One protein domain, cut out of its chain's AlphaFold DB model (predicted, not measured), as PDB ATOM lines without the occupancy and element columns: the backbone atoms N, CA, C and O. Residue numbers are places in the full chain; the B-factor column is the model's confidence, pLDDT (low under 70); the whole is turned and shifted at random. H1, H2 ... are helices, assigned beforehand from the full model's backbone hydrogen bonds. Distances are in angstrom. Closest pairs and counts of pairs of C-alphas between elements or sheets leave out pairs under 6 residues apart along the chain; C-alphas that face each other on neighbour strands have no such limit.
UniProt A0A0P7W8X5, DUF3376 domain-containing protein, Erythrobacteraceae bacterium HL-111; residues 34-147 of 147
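This is residues 34 to 147 of the 147 residues of the protein "DUF3376 domain-containing protein" of Erythrobacteraceae bacterium HL-111 (UniProt A0A0P7W8X5). Three long helices fold back and forth, with H5 packed antiparallel on both H4 and H6, and the three centres making a triangle rather than a row. On the side of H4 away from H5 lies the short helix H1, and the short helices H2 and H3 lie near the end where H4 begins; a long stretch with no named element, residues 34 to 54, comes before them. The printed part has 114 residues with six named helices, in the order H1 to H6, and no named strand, and its class is all helix. It is only just compact, close to loose, with a radius of gyration of the C-alphas of 15.6 A, and it spans 47 by 33 by 25 A.

H4, residues 74 to 99, is the longest helix and the hub, touching three others. With its residues 85 to 97 alone it touches H5, residues 106 to 127, in a helical hairpin; the closest C-alphas, of Glu 90 and Lys 113, are 5.9 A apart. Their lines stand at a shallow tilt of 32 degrees, opposite ways. H5 and H6, residues 132 to 146, also form a helical hairpin and touch, at a shallow tilt of 10 degrees, opposite ways; the closest C-alphas, of Leu 121 and Ile 135, are 6.2 A apart. H4 and H6 are close but not clearly touching, with the C-alphas of Asn 79 and Leu 134 closest at 7.4 A. H1, residues 55 to 59, and H4 only just touch, with 3 pairs of C-alphas within 8 A; the closest, of Thr 59 and Trp 83, are 6.7 A apart. H3, residues 69 to 72, touches H4 only at the corner, where the C-alphas of Ala 70 and Tyr 76 are closest at 4.7 A. H2, residues 64 to 67, touches no helix and meets H3 only through their link. In H1, H4, H5 and H6 every O i to N i+4 pair is within hydrogen-bond range, while H2 and H3 are too short for such a pair.

H4 is 37.5 A from first to last C-alpha; it begins with C-alpha 74 at (101.006, 83.954, 43.116) and ends with C-alpha 99 at (97.926, 109.986, 69.875). H5 is 31.6 A long and H6 20.9 A, with C-alpha 146 at (88.927, 88.512, 68.922). H1, H2 and H3 measure 6.4 A, 5.7 A and 5.6 A.

The C-alphas farthest apart, of Glu 34 and Gly 133, are 50.2 A apart. The printed part has no cut and ends at Gly 147, the chain's last residue. The link from H4 to H5 is short, the other links between helices are tight, and no link is long. The mean pLDDT of the printed part is 86.5; residues 34 to 36, 54, 61 to 70 and 147 are under 70.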
ATOM      1  N   GLU A  34     109.160 123.871  67.912       56.75
ATOM      2  CA  GLU A  34     110.186 122.916  67.456       56.75
ATOM      3  C   GLU A  34     110.646 121.901  68.520       56.75
ATOM      4  O   GLU A  34     111.368 120.959  68.202       56.75
ATOM      5  N   PHE A  35     110.216 122.049  69.778       61.09
ATOM      6  CA  PHE A  35     110.588 121.151  70.883       61.09
ATOM      7  C   PHE A  35     109.447 120.250  71.364       61.09
ATOM      8  O   PHE A  35     109.571 119.611  72.414       61.09
ATOM      9  N   ASN A  36     108.332 120.177  70.630       69.12
ATOM     10  CA  ASN A  36     107.285 119.227  70.978       69.12
ATOM     11  C   ASN A  36     107.798 117.791  70.807       69.12
ATOM     12  O   ASN A  36     108.396 117.468  69.778       69.12
ATOM     13  N   PRO A  37     107.571 116.903  71.792       71.00
ATOM     14  CA  PRO A  37     107.978 115.515  71.673       71.00
ATOM     15  C   PRO A  37     107.274 114.874  70.474       71.00
ATOM     16  O   PRO A  37     106.048 114.756  70.441       71.00
ATOM     17  N   VAL A  38     108.061 114.439  69.492       78.31
ATOM     18  CA  VAL A  38     107.559 113.699  68.334       78.31
ATOM     19  C   VAL A  38     107.464 112.229  68.713       78.31
ATOM     20  O   VAL A  38     108.465 111.595  69.054       78.31
ATOM     21  N   LYS A  39     106.252 111.672  68.660       80.38
ATOM     22  CA  LYS A  39     106.059 110.228  68.809       80.38
ATOM     23  C   LYS A  39     106.604 109.529  67.569       80.38
ATOM     24  O   LYS A  39     106.300 109.919  66.444       80.38
ATOM     25  N   ILE A  40     107.429 108.513  67.794       85.00
ATOM     26  CA  ILE A  40     107.937 107.641  66.741       85.00
ATOM     27  C   ILE A  40     107.181 106.333  66.855       85.00
ATOM     28  O   ILE A  40     107.242 105.662  67.884       85.00
ATOM     29  N   ASP A  41     106.523 105.959  65.771       87.31
ATOM     30  CA  ASP A  41     105.814 104.701  65.666       87.31
ATOM     31  C   ASP A  41     106.320 103.900  64.470       87.31
ATOM     32  O   ASP A  41     106.748 104.442  63.446       87.31
ATOM     33  N   ARG A  42     106.263 102.576  64.613       87.81
ATOM     34  CA  ARG A  42     106.710 101.619  63.606       87.81
ATOM     35  C   ARG A  42     105.506 100.920  62.975       87.81
ATOM     36  O   ARG A  42     104.552 100.539  63.656       87.81
ATOM     37  N   ILE A  43     105.574 100.738  61.656       88.44
ATOM     38  CA  ILE A  43     104.666  99.869  60.906       88.44
ATOM     39  C   ILE A  43     105.448  98.607  60.545       88.44
ATOM     40  O   ILE A  43     106.242  98.608  59.606       88.44
ATOM     41  N   SER A  44     105.269  97.551  61.338       86.69
ATOM     42  CA  SER A  44     105.928  96.254  61.154       86.69
ATOM     43  C   SER A  44     104.953  95.112  61.458       86.69
ATOM     44  O   SER A  44     104.159  95.250  62.393       86.69
ATOM     45  N   PRO A  45     105.044  93.965  60.755       86.00
ATOM     46  CA  PRO A  45     104.368  92.729  61.161       86.00
ATOM     47  C   PRO A  45     104.667  92.339  62.613       86.00
ATOM     48  O   PRO A  45     103.811  91.810  63.314       86.00
ATOM     49  N   ASP A  46     105.869  92.653  63.102       87.12
ATOM     50  CA  ASP A  46     106.262  92.339  64.478       87.12
ATOM     51  C   ASP A  46     105.526  93.194  65.526       87.12
ATOM     52  O   ASP A  46     105.563  92.858  66.708       87.12
ATOM     53  N   ASP A  47     104.849  94.273  65.113       88.12
ATOM     54  CA  ASP A  47     104.034  95.146  65.973       88.12
ATOM     55  C   ASP A  47     102.520  94.912  65.809       88.12
ATOM     56  O   ASP A  47     101.724  95.580  66.470       88.12
ATOM     57  N   ALA A  48     102.109  94.006  64.915       90.56
ATOM     58  CA  ALA A  48     100.713  93.740  64.561       90.56
ATOM     59  C   ALA A  48     100.321  92.301  64.939       90.56
ATOM     60  O   ALA A  48     100.140  91.425  64.096       90.56
ATOM     61  N   LYS A  49     100.263  92.044  66.250       90.31
ATOM     62  CA  LYS A  49     100.145  90.689  66.823       90.31
ATOM     63  C   LYS A  49      98.711  90.253  67.125       90.31
ATOM     64  O   LYS A  49      98.524  89.225  67.773       90.31
ATOM     65  N   SER A  50      97.696  91.013  66.706       91.62
ATOM     66  CA  SER A  50      96.308  90.736  67.112       91.62
ATOM     67  C   SER A  50      95.766  89.410  66.569       91.62
ATOM     68  O   SER A  50      94.957  88.773  67.240       91.62
ATOM     69  N   ILE A  51      96.210  88.988  65.380       90.88
ATOM     70  CA  ILE A  51      95.774  87.729  64.753       90.88
ATOM     71  C   ILE A  51      96.798  86.611  65.012       90.88
ATOM     72  O   ILE A  51      96.436  85.530  65.474       90.88
ATOM     73  N   ARG A  52      98.092  86.868  64.764       89.88
ATOM     74  CA  ARG A  52      99.186  85.904  64.979       89.88
ATOM     75  C   ARG A  52     100.346  86.537  65.745       89.88
ATOM     76  O   ARG A  52     100.807  87.620  65.410       89.88
ATOM     77  N   GLU A  53     100.878  85.820  66.734       77.44
ATOM     78  CA  GLU A  53     101.957  86.322  67.605       77.44
ATOM     79  C   GLU A  53     103.369  86.192  67.008       77.44
ATOM     80  O   GLU A  53     104.273  86.922  67.413       77.44
ATOM     81  N   GLY A  54     103.577  85.295  66.037       69.25
ATOM     82  CA  GLY A  54     104.904  84.993  65.477       69.25
ATOM     83  C   GLY A  54     105.447  86.013  64.465       69.25
ATOM     84  O   GLY A  54     106.391  85.697  63.737       69.25
ATOM     85  N   GLY A  55     104.847  87.208  64.398       75.19
ATOM     86  CA  GLY A  55     105.304  88.335  63.585       75.19
ATOM     87  C   GLY A  55     105.510  87.966  62.118       75.19
ATOM     88  O   GLY A  55     104.712  87.236  61.523       75.19
ATOM     89  N   THR A  56     106.614  88.442  61.547       72.25
ATOM     90  CA  THR A  56     106.978  88.227  60.136       72.25
ATOM     91  C   THR A  56     106.989  86.741  59.745       72.25
ATOM     92  O   THR A  56     106.408  86.376  58.728       72.25
ATOM     93  N   MET A  57     107.581  85.860  60.563       72.69
ATOM     94  CA  MET A  57     107.709  84.429  60.237       72.69
ATOM     95  C   MET A  57     106.380  83.671  60.237       72.69
ATOM     96  O   MET A  57     106.233  82.688  59.516       72.69
ATOM     97  N   ALA A  58     105.419  84.097  61.056       71.38
ATOM     98  CA  ALA A  58     104.118  83.440  61.136       71.38
ATOM     99  C   ALA A  58     103.115  83.945  60.089       71.38
ATOM    100  O   ALA A  58     102.039  83.361  59.952       71.38
ATOM    101  N   THR A  59     103.425  85.034  59.384       71.38
ATOM    102  CA  THR A  59     102.467  85.742  58.521       71.38
ATOM    103  C   THR A  59     102.955  85.866  57.085       71.38
ATOM    104  O   THR A  59     102.195  85.576  56.165       71.38
ATOM    105  N   LEU A  60     104.218  86.233  56.869       72.94
ATOM    106  CA  LEU A  60     104.762  86.502  55.542       72.94
ATOM    107  C   LEU A  60     105.475  85.275  54.981       72.94
ATOM    108  O   LEU A  60     106.327  84.680  55.638       72.94
ATOM    109  N   ARG A  61     105.151  84.923  53.735       69.50
ATOM    110  CA  ARG A  61     105.794  83.821  53.002       69.50
ATOM    111  C   ARG A  61     106.867  84.306  52.038       69.50
ATOM    112  O   ARG A  61     107.754  83.541  51.669       69.50
ATOM    113  N   GLY A  62     106.857  85.590  51.687       58.56
ATOM    114  CA  GLY A  62     107.876  86.207  50.848       58.56
ATOM    115  C   GLY A  62     109.283  86.186  51.437       58.56
ATOM    116  O   GLY A  62     110.222  86.295  50.660       58.56
ATOM    117  N   ILE A  63     109.448  85.985  52.753       58.28
ATOM    118  CA  ILE A  63     110.761  85.848  53.415       58.28
ATOM    119  C   ILE A  63     111.519  84.579  53.002       58.28
ATOM    120  O   ILE A  63     112.742  84.513  53.148       58.28
ATOM    121  N   GLU A  64     110.821  83.581  52.456       60.28
ATOM    122  CA  GLU A  64     111.450  82.418  51.838       60.28
ATOM    123  C   GLU A  64     112.245  82.853  50.589       60.28
ATOM    124  O   GLU A  64     111.913  83.834  49.923       60.28
ATOM    125  N   PHE A  65     113.335  82.146  50.268       57.31
ATOM    126  CA  PHE A  65     114.232  82.491  49.151       57.31
ATOM    127  C   PHE A  65     114.794  83.931  49.199       57.31
ATOM    128  O   PHE A  65     114.664  84.685  48.238       57.31
ATOM    129  N   TYR A  66     115.453  84.329  50.294       58.88
ATOM    130  CA  TYR A  66     116.108  85.648  50.420       58.88
ATOM    131  C   TYR A  66     115.169  86.855  50.201       58.88
ATOM    132  O   TYR A  66     115.588  87.868  49.644       58.88
ATOM    133  N   ASN A  67     113.922  86.779  50.677       60.12
ATOM    134  CA  ASN A  67     112.874  87.793  50.472       60.12
ATOM    135  C   ASN A  67     112.288  87.854  49.047       60.12
ATOM    136  O   ASN A  67     111.601  88.820  48.708       60.12
ATOM    137  N   PHE A  68     112.557  86.852  48.199       62.91
ATOM    138  CA  PHE A  68     112.050  86.806  46.826       62.91
ATOM    139  C   PHE A  68     110.958  85.759  46.586       62.91
ATOM    140  O   PHE A  68     110.433  85.694  45.474       62.91
ATOM    141  N   GLY A  69     110.567  84.960  47.584       63.12
ATOM    142  CA  GLY A  69     109.596  83.874  47.406       63.12
ATOM    143  C   GLY A  69     108.272  84.335  46.783       63.12
ATOM    144  O   GLY A  69     107.723  83.673  45.902       63.12
ATOM    145  N   ALA A  70     107.802  85.528  47.155       64.19
ATOM    146  CA  ALA A  70     106.586  86.113  46.601       64.19
ATOM    147  C   ALA A  70     106.707  86.492  45.108       64.19
ATOM    148  O   ALA A  70     105.710  86.516  44.398       64.19
ATOM    149  N   PHE A  71     107.896  86.710  44.539       70.19
ATOM    150  CA  PHE A  71     108.005  86.954  43.090       70.19
ATOM    151  C   PHE A  71     107.692  85.702  42.263       70.19
ATOM    152  O   PHE A  71     107.162  85.808  41.155       70.19
ATOM    153  N   PHE A  72     107.934  84.517  42.820       74.56
ATOM    154  CA  PHE A  72     107.813  83.252  42.096       74.56
ATOM    155  C   PHE A  72     106.486  82.523  42.334       74.56
ATOM    156  O   PHE A  72     106.147  81.630  41.564       74.56
ATOM    157  N   SER A  73     105.704  82.927  43.339       83.19
ATOM    158  CA  SER A  73     104.421  82.302  43.672       83.19
ATOM    159  C   SER A  73     103.303  83.334  43.779       83.19
ATOM    160  O   SER A  73     103.401  84.300  44.537       83.19
ATOM    161  N   ARG A  74     102.217  83.126  43.020       85.88
ATOM    162  CA  ARG A  74     101.006  83.954  43.116       85.88
ATOM    163  C   ARG A  74     100.403  83.865  44.515       85.88
ATOM    164  O   ARG A  74     100.137  84.905  45.107       85.88
ATOM    165  N   ASP A  75     100.296  82.657  45.055       85.81
ATOM    166  CA  ASP A  75      99.742  82.405  46.387       85.81
ATOM    167  C   ASP A  75     100.522  83.160  47.469       85.81
ATOM    168  O   ASP A  75      99.937  83.701  48.405       85.81
ATOM    169  N   TYR A  76     101.847  83.265  47.320       85.75
ATOM    170  CA  TYR A  76     102.682  84.015  48.261       85.75
ATOM    171  C   TYR A  76     102.465  85.526  48.139       85.75
ATOM    172  O   TYR A  76     102.422  86.206  49.161       85.75
ATOM    173  N   ARG A  77     102.272  86.062  46.923       88.62
ATOM    174  CA  ARG A  77     101.913  87.485  46.747       88.62
ATOM    175  C   ARG A  77     100.576  87.803  47.374       88.62
ATOM    176  O   ARG A  77     100.459  88.828  48.028       88.62
ATOM    177  N   GLU A  78      99.584  86.950  47.154       91.50
ATOM    178  CA  GLU A  78      98.247  87.156  47.700       91.50
ATOM    179  C   GLU A  78      98.252  87.084  49.226       91.50
ATOM    180  O   GLU A  78      97.646  87.940  49.869       91.50
ATOM    181  N   ASN A  79      99.000  86.135  49.800       91.12
ATOM    182  CA  ASN A  79      99.232  86.060  51.239       91.12
ATOM    183  C   ASN A  79      99.870  87.344  51.780       91.12
ATOM    184  O   ASN A  79      99.316  87.977  52.676       91.12
ATOM    185  N   ASP A  80     101.015  87.747  51.230       90.19
ATOM    186  CA  ASP A  80     101.767  88.894  51.742       90.19
ATOM    187  C   ASP A  80     101.018  90.217  51.521       90.19
ATOM    188  O   ASP A  80     101.074  91.108  52.369       90.19
ATOM    189  N   TYR A  81     100.267  90.331  50.422       92.62
ATOM    190  CA  TYR A  81      99.373  91.456  50.156       92.62
ATOM    191  C   TYR A  81      98.286  91.565  51.227       92.62
ATOM    192  O   TYR A  81      98.143  92.622  51.846       92.62
ATOM    193  N   LEU A  82      97.556  90.475  51.485       94.56
ATOM    194  CA  LEU A  82      96.474  90.464  52.466       94.56
ATOM    195  C   LEU A  82      96.994  90.761  53.878       94.56
ATOM    196  O   LEU A  82      96.458  91.636  54.560       94.56
ATOM    197  N   TRP A  83      98.089  90.117  54.293       93.94
ATOM    198  CA  TRP A  83      98.733  90.411  55.578       93.94
ATOM    199  C   TRP A  83      99.243  91.848  55.665       93.94
ATOM    200  O   TRP A  83      99.097  92.482  56.708       93.94
ATOM    201  N   GLY A  84      99.780  92.403  54.577       93.19
ATOM    202  CA  GLY A  84     100.173  93.809  54.509       93.19
ATOM    203  C   GLY A  84      99.005  94.755  54.794       93.19
ATOM    204  O   GLY A  84      99.153  95.686  55.590       93.19
ATOM    205  N   ARG A  85      97.824  94.489  54.214       95.56
ATOM    206  CA  ARG A  85      96.606  95.274  54.482       95.56
ATOM    207  C   ARG A  85      96.172  95.167  55.944       95.56
ATOM    208  O   ARG A  85      95.896  96.190  56.568       95.56
ATOM    209  N   LEU A  86      96.142  93.953  56.495       95.75
ATOM    210  CA  LEU A  86      95.706  93.701  57.872       95.75
ATOM    211  C   LEU A  86      96.648  94.346  58.896       95.75
ATOM    212  O   LEU A  86      96.190  95.095  59.758       95.75
ATOM    213  N   HIS A  87      97.962  94.133  58.767       95.06
ATOM    214  CA  HIS A  87      98.951  94.744  59.656       95.06
ATOM    215  C   HIS A  87      98.934  96.266  59.553       95.06
ATOM    216  O   HIS A  87      98.950  96.950  60.574       95.06
ATOM    217  N   GLY A  88      98.862  96.807  58.332       94.56
ATOM    218  CA  GLY A  88      98.753  98.246  58.120       94.56
ATOM    219  C   GLY A  88      97.551  98.822  58.861       94.56
ATOM    220  O   GLY A  88      97.699  99.766  59.633       94.56
ATOM    221  N   ALA A  89      96.378  98.208  58.706       96.00
ATOM    222  CA  ALA A  89      95.159  98.679  59.345       96.00
ATOM    223  C   ALA A  89      95.207  98.568  60.883       96.00
ATOM    224  O   ALA A  89      94.800  99.502  61.575       96.00
ATOM    225  N   GLU A  90      95.772  97.485  61.426       95.19
ATOM    226  CA  GLU A  90      96.017  97.347  62.866       95.19
ATOM    227  C   GLU A  90      96.906  98.476  63.399       95.19
ATOM    228  O   GLU A  90      96.564  99.128  64.389       95.19
ATOM    229  N   ARG A  91      98.035  98.726  62.723       95.19
ATOM    230  CA  ARG A  91      98.980  99.766  63.129       95.19
ATOM    231  C   ARG A  91      98.356 101.150  63.050       95.19
ATOM    232  O   ARG A  91      98.567 101.937  63.963       95.19
ATOM    233  N   MET A  92      97.539 101.434  62.036       94.88
ATOM    234  CA  MET A  92      96.817 102.707  61.942       94.88
ATOM    235  C   MET A  92      95.887 102.943  63.138       94.88
ATOM    236  O   MET A  92      95.824 104.060  63.648       94.88
ATOM    237  N   ILE A  93      95.203 101.907  63.627       94.88
ATOM    238  CA  ILE A  93      94.369 102.022  64.831       94.88
ATOM    239  C   ILE A  93      95.234 102.312  66.058       94.88
ATOM    240  O   ILE A  93      94.903 103.206  66.837       94.88
ATOM    241  N   ASP A  94      96.345 101.597  66.218       93.50
ATOM    242  CA  ASP A  94      97.242 101.788  67.360       93.50
ATOM    243  C   ASP A  94      97.895 103.177  67.364       93.50
ATOM    244  O   ASP A  94      98.027 103.778  68.426       93.50
ATOM    245  N   LEU A  95      98.230 103.722  66.188       92.50
ATOM    246  CA  LEU A  95      98.717 105.096  66.013       92.50
ATOM    247  C   LEU A  95      97.699 106.132  66.496       92.50
ATOM    248  O   LEU A  95      98.022 107.070  67.226       92.50
ATOM    249  N   VAL A  96      96.441 105.980  66.088       92.38
ATOM    250  CA  VAL A  96      95.375 106.889  66.523       92.38
ATOM    251  C   VAL A  96      95.140 106.738  68.027       92.38
ATOM    252  O   VAL A  96      95.013 107.731  68.741       92.38
ATOM    253  N   ALA A  97      95.148 105.510  68.542       92.44
ATOM    254  CA  ALA A  97      94.966 105.264  69.967       92.44
ATOM    255  C   ALA A  97      96.115 105.827  70.817       92.44
ATOM    256  O   ALA A  97      95.867 106.324  71.913       92.44
ATOM    257  N   SER A  98      97.354 105.791  70.314       89.19
ATOM    258  CA  SER A  98      98.521 106.334  71.013       89.19
ATOM    259  C   SER A  98      98.558 107.864  71.009       89.19
ATOM    260  O   SER A  98      99.214 108.453  71.869       89.19
ATOM    261  N   THR A  99      97.883 108.525  70.064       88.38
ATOM    262  CA  THR A  99      97.926 109.986  69.875       88.38
ATOM    263  C   THR A  99      96.791 110.731  70.570       88.38
ATOM    264  O   THR A  99      97.006 111.860  71.014       88.38
ATOM    265  N   VAL A 100      95.617 110.116  70.710       88.44
ATOM    266  CA  VAL A 100      94.471 110.714  71.409       88.44
ATOM    267  C   VAL A 100      94.790 110.922  72.896       88.44
ATOM    268  O   VAL A 100      95.365 110.061  73.557       88.44
ATOM    269  N   GLY A 101      94.414 112.086  73.434       82.69
ATOM    270  CA  GLY A 101      94.554 112.381  74.860       82.69
ATOM    271  C   GLY A 101      93.606 111.537  75.721       82.69
ATOM    272  O   GLY A 101      92.434 111.376  75.388       82.69
ATOM    273  N   GLY A 102      94.106 111.035  76.853       84.38
ATOM    274  CA  GLY A 102      93.371 110.124  77.739       84.38
ATOM    275  C   GLY A 102      93.660 108.648  77.453       84.38
ATOM    276  O   GLY A 102      94.517 108.314  76.642       84.38
ATOM    277  N   SER A 103      92.971 107.748  78.157       84.19
ATOM    278  CA  SER A 103      93.080 106.302  77.933       84.19
ATOM    279  C   SER A 103      91.846 105.805  77.186       84.19
ATOM    280  O   SER A 103      90.714 106.043  77.612       84.19
ATOM    281  N   ILE A 104      92.059 105.115  76.066       91.75
ATOM    282  CA  ILE A 104      91.001 104.384  75.369       91.75
ATOM    283  C   ILE A 104      90.938 102.975  75.970       91.75
ATOM    284  O   ILE A 104      91.970 102.307  76.030       91.75
ATOM    285  N   PRO A 105      89.752 102.480  76.373       93.88
ATOM    286  CA  PRO A 105      89.620 101.116  76.869       93.88
ATOM    287  C   PRO A 105      90.113 100.091  75.843       93.88
ATOM    288  O   PRO A 105      89.694 100.123  74.683       93.88
ATOM    289  N   GLU A 106      90.931  99.131  76.277       92.00
ATOM    290  CA  GLU A 106      91.487  98.089  75.399       92.00
ATOM    291  C   GLU A 106      90.402  97.300  74.656       92.00
ATOM    292  O   GLU A 106      90.567  96.956  73.487       92.00
ATOM    293  N   ALA A 107      89.251  97.072  75.297       93.94
ATOM    294  CA  ALA A 107      88.099  96.422  74.674       93.94
ATOM    295  C   ALA A 107      87.598  97.182  73.432       93.94
ATOM    296  O   ALA A 107      87.220  96.570  72.435       93.94
ATOM    297  N   ARG A 108      87.643  98.522  73.458       94.62
ATOM    298  CA  ARG A 108      87.238  99.362  72.325       94.62
ATOM    299  C   ARG A 108      88.258  99.305  71.192       94.62
ATOM    300  O   ARG A 108      87.856  99.232  70.035       94.62
ATOM    301  N   ILE A 109      89.552  99.286  71.519       95.06
ATOM    302  CA  ILE A 109      90.628  99.107  70.531       95.06
ATOM    303  C   ILE A 109      90.498  97.731  69.869       95.06
ATOM    304  O   ILE A 109      90.507  97.628  68.644       95.06
ATOM    305  N   ARG A 110      90.286  96.677  70.665       95.31
ATOM    306  CA  ARG A 110      90.072  95.307  70.178       95.31
ATOM    307  C   ARG A 110      88.858  95.215  69.255       95.31
ATOM    308  O   ARG A 110      88.964  94.642  68.173       95.31
ATOM    309  N   ALA A 111      87.732  95.818  69.638       96.00
ATOM    310  CA  ALA A 111      86.529  95.857  68.810       96.00
ATOM    311  C   ALA A 111      86.760  96.601  67.482       96.00
ATOM    312  O   ALA A 111      86.332  96.122  66.433       96.00
ATOM    313  N   ALA A 112      87.477  97.730  67.512       96.56
ATOM    314  CA  ALA A 112      87.829  98.483  66.310       96.56
ATOM    315  C   ALA A 112      88.731  97.672  65.366       96.56
ATOM    316  O   ALA A 112      88.447  97.593  64.172       96.56
ATOM    317  N   LYS A 113      89.768  97.015  65.903       97.19
ATOM    318  CA  LYS A 113      90.658  96.132  65.133       97.19
ATOM    319  C   LYS A 113      89.884  94.991  64.476       97.19
ATOM    320  O   LYS A 113      89.992  94.801  63.269       97.19
ATOM    321  N   ARG A 114      89.021  94.304  65.235       97.12
ATOM    322  CA  ARG A 114      88.156  93.238  64.707       97.12
ATOM    323  C   ARG A 114      87.267  93.736  63.566       97.12
ATOM    324  O   ARG A 114      87.182  93.077  62.534       97.12
ATOM    325  N   ALA A 115      86.607  94.881  63.742       97.69
ATOM    326  CA  ALA A 115      85.734  95.451  62.718       97.69
ATOM    327  C   ALA A 115      86.502  95.761  61.423       97.69
ATOM    328  O   ALA A 115      86.046  95.407  60.338       97.69
ATOM    329  N   VAL A 116      87.693  96.352  61.542       97.75
ATOM    330  CA  VAL A 116      88.566  96.646  60.401       97.75
ATOM    331  C   VAL A 116      89.048  95.379  59.699       97.75
ATOM    332  O   VAL A 116      89.023  95.333  58.472       97.75
ATOM    333  N   PHE A 117      89.440  94.335  60.435       97.69
ATOM    334  CA  PHE A 117      89.864  93.076  59.819       97.69
ATOM    335  C   PHE A 117      88.739  92.433  59.015       97.69
ATOM    336  O   PHE A 117      88.961  92.022  57.879       97.69
ATOM    337  N   LEU A 118      87.522  92.396  59.562       97.56
ATOM    338  CA  LEU A 118      86.371  91.848  58.846       97.56
ATOM    339  C   LEU A 118      86.025  92.668  57.600       97.56
ATOM    340  O   LEU A 118      85.777  92.071  56.558       97.56
ATOM    341  N   ALA A 119      86.085  94.000  57.678       98.06
ATOM    342  CA  ALA A 119      85.846  94.870  56.528       98.06
ATOM    343  C   ALA A 119      86.888  94.664  55.413       98.06
ATOM    344  O   ALA A 119      86.535  94.583  54.239       98.06
ATOM    345  N   VAL A 120      88.172  94.526  55.768       97.44
ATOM    346  CA  VAL A 120      89.246  94.223  54.804       97.44
ATOM    347  C   VAL A 120      89.008  92.869  54.132       97.44
ATOM    348  O   VAL A 120      89.112  92.769  52.913       97.44
ATOM    349  N   LEU A 121      88.663  91.835  54.906       97.12
ATOM    350  CA  LEU A 121      88.395  90.492  54.378       97.12
ATOM    351  C   LEU A 121      87.154  90.456  53.476       97.12
ATOM    352  O   LEU A 121      87.162  89.768  52.459       97.12
ATOM    353  N   GLU A 122      86.099  91.190  53.832       97.19
ATOM    354  CA  GLU A 122      84.896  91.346  53.006       97.19
ATOM    355  C   GLU A 122      85.215  92.032  51.670       97.19
ATOM    356  O   GLU A 122      84.819  91.540  50.614       97.19
ATOM    357  N   GLU A 123      85.997  93.113  51.686       97.25
ATOM    358  CA  GLU A 123      86.422  93.793  50.459       97.25
ATOM    359  C   GLU A 123      87.241  92.866  49.542       97.25
ATOM    360  O   GLU A 123      87.040  92.850  48.324       97.25
ATOM    361  N   GLU A 124      88.159  92.074  50.099       95.31
ATOM    362  CA  GLU A 124      88.956  91.131  49.303       95.31
ATOM    363  C   GLU A 124      88.122  89.987  48.725       95.31
ATOM    364  O   GLU A 124      88.387  89.539  47.609       95.31
ATOM    365  N   GLU A 125      87.079  89.553  49.433       94.25
ATOM    366  CA  GLU A 125      86.142  88.557  48.913       94.25
ATOM    367  C   GLU A 125      85.323  89.113  47.742       94.25
ATOM    368  O   GLU A 125      85.177  88.434  46.725       94.25
ATOM    369  N   ILE A 126      84.848  90.358  47.843       95.12
ATOM    370  CA  ILE A 126      84.085  91.025  46.776       95.12
ATOM    371  C   ILE A 126      84.961  91.275  45.544       95.12
ATOM    372  O   ILE A 126      84.529  91.068  44.411       95.12
ATOM    373  N   THR A 127      86.191  91.744  45.751       94.12
ATOM    374  CA  THR A 127      87.101  92.096  44.651       94.12
ATOM    375  C   THR A 127      87.755  90.878  44.000       94.12
ATOM    376  O   THR A 127      88.205  90.976  42.859       94.12
ATOM    377  N   GLY A 128      87.804  89.735  44.694       91.50
ATOM    378  CA  GLY A 128      88.289  88.465  44.154       91.50
ATOM    379  C   GLY A 128      89.791  88.435  43.852       91.50
ATOM    380  O   GLY A 128      90.231  87.646  43.015       91.50
ATOM    381  N   ARG A 129      90.585  89.304  44.495       89.06
ATOM    382  CA  ARG A 129      92.043  89.390  44.278       89.06
ATOM    383  C   ARG A 129      92.815  88.267  44.962       89.06
ATOM    384  O   ARG A 129      93.842  87.845  44.436       89.06
ATOM    385  N   CYS A 130      92.329  87.809  46.113       91.62
ATOM    386  CA  CYS A 130      92.955  86.775  46.928       91.62
ATOM    387  C   CYS A 130      92.185  85.454  46.848       91.62
ATOM    388  O   CYS A 130      90.955  85.428  46.749       91.62
ATOM    389  N   HIS A 131      92.904  84.340  46.958       91.25
ATOM    390  CA  HIS A 131      92.316  83.014  47.077       91.25
ATOM    391  C   HIS A 131      91.320  82.930  48.244       91.25
ATOM    392  O   HIS A 131      91.650  83.215  49.395       91.25
ATOM    393  N   ARG A 132      90.102  82.457  47.955       92.06
ATOM    394  CA  ARG A 132      89.004  82.387  48.933       92.06
ATOM    395  C   ARG A 132      89.356  81.587  50.189       92.06
ATOM    396  O   ARG A 132      89.063  82.029  51.291       92.06
ATOM    397  N   GLY A 133      90.073  80.471  50.032       93.06
ATOM    398  CA  GLY A 133      90.512  79.651  51.166       93.06
ATOM    399  C   GLY A 133      91.422  80.397  52.150       93.06
ATOM    400  O   GLY A 133      91.329  80.168  53.351       93.06
ATOM    401  N   LEU A 134      92.252  81.328  51.663       92.56
ATOM    402  CA  LEU A 134      93.084  82.177  52.518       92.56
ATOM    403  C   LEU A 134      92.225  83.171  53.315       92.56
ATOM    404  O   LEU A 134      92.439  83.346  54.513       92.56
ATOM    405  N   ILE A 135      91.249  83.805  52.657       95.62
ATOM    406  CA  ILE A 135      90.320  84.748  53.297       95.62
ATOM    407  C   ILE A 135      89.528  84.037  54.398       95.62
ATOM    408  O   ILE A 135      89.467  84.526  55.525       95.62
ATOM    409  N   ASP A 136      88.965  82.866  54.092       95.69
ATOM    410  CA  ASP A 136      88.160  82.086  55.036       95.69
ATOM    411  C   ASP A 136      88.984  81.611  56.236       95.69
ATOM    412  O   ASP A 136      88.524  81.702  57.375       95.69
ATOM    413  N   GLN A 137      90.227  81.178  55.999       95.06
ATOM    414  CA  GLN A 137      91.153  80.822  57.070       95.06
ATOM    415  C   GLN A 137      91.389  82.005  58.021       95.06
ATOM    416  O   GLN A 137      91.225  81.869  59.233       95.06
ATOM    417  N   ILE A 138      91.756  83.176  57.492       94.62
ATOM    418  CA  ILE A 138      92.060  84.346  58.329       94.62
ATOM    419  C   ILE A 138      90.802  84.843  59.047       94.62
ATOM    420  O   ILE A 138      90.869  85.248  60.207       94.62
ATOM    421  N   ARG A 139      89.637  84.776  58.399       95.81
ATOM    422  CA  ARG A 139      88.350  85.126  59.011       95.81
ATOM    423  C   ARG A 139      88.055  84.273  60.245       95.81
ATOM    424  O   ARG A 139      87.581  84.809  61.248       95.81
ATOM    425  N   LEU A 140      88.357  82.978  60.183       95.38
ATOM    426  CA  LEU A 140      88.223  82.066  61.315       95.38
ATOM    427  C   LEU A 140      89.201  82.433  62.442       95.38
ATOM    428  O   LEU A 140      88.773  82.588  63.583       95.38
ATOM    429  N   GLU A 141      90.470  82.694  62.119       95.00
ATOM    430  CA  GLU A 141      91.483  83.115  63.102       95.00
ATOM    431  C   GLU A 141      91.107  84.429  63.814       95.00
ATOM    432  O   GLU A 141      91.264  84.552  65.031       95.00
ATOM    433  N   VAL A 142      90.560  85.407  63.080       94.19
ATOM    434  CA  VAL A 142      90.038  86.659  63.657       94.19
ATOM    435  C   VAL A 142      88.883  86.374  64.621       94.19
ATOM    436  O   VAL A 142      88.813  86.979  65.692       94.19
ATOM    437  N   GLY A 143      87.985  85.454  64.257       91.94
ATOM    438  CA  GLY A 143      86.880  85.018  65.110       91.94
ATOM    439  C   GLY A 143      87.352  84.370  66.411       91.94
ATOM    440  O   GLY A 143      86.840  84.711  67.470       91.94
ATOM    441  N   GLU A 144      88.357  83.498  66.354       92.00
ATOM    442  CA  GLU A 144      88.893  82.800  67.532       92.00
ATOM    443  C   GLU A 144      89.686  83.718  68.472       92.00
ATOM    444  O   GLU A 144      89.615  83.575  69.691       92.00
ATOM    445  N   ARG A 145      90.458  84.667  67.928       88.81
ATOM    446  CA  ARG A 145      91.340  85.543  68.723       88.81
ATOM    447  C   ARG A 145      90.645  86.782  69.281       88.81
ATOM    448  O   ARG A 145      91.113  87.357  70.268       88.81
ATOM    449  N   MET A 146      89.581  87.234  68.623       86.31
ATOM    450  CA  MET A 146      88.927  88.512  68.922       86.31
ATOM    451  C   MET A 146      87.421  88.395  69.179       86.31
ATOM    452  O   MET A 146      86.773  89.433  69.341       86.31
ATOM    453  N   GLY A 147      86.873  87.177  69.153       67.69
ATOM    454  CA  GLY A 147      85.496  86.864  69.540       67.69
ATOM    455  C   GLY A 147      85.251  86.914  71.040       67.69
ATOM    456  O   GLY A 147      86.232  86.902  71.818       67.69
TER     457      GLY A 147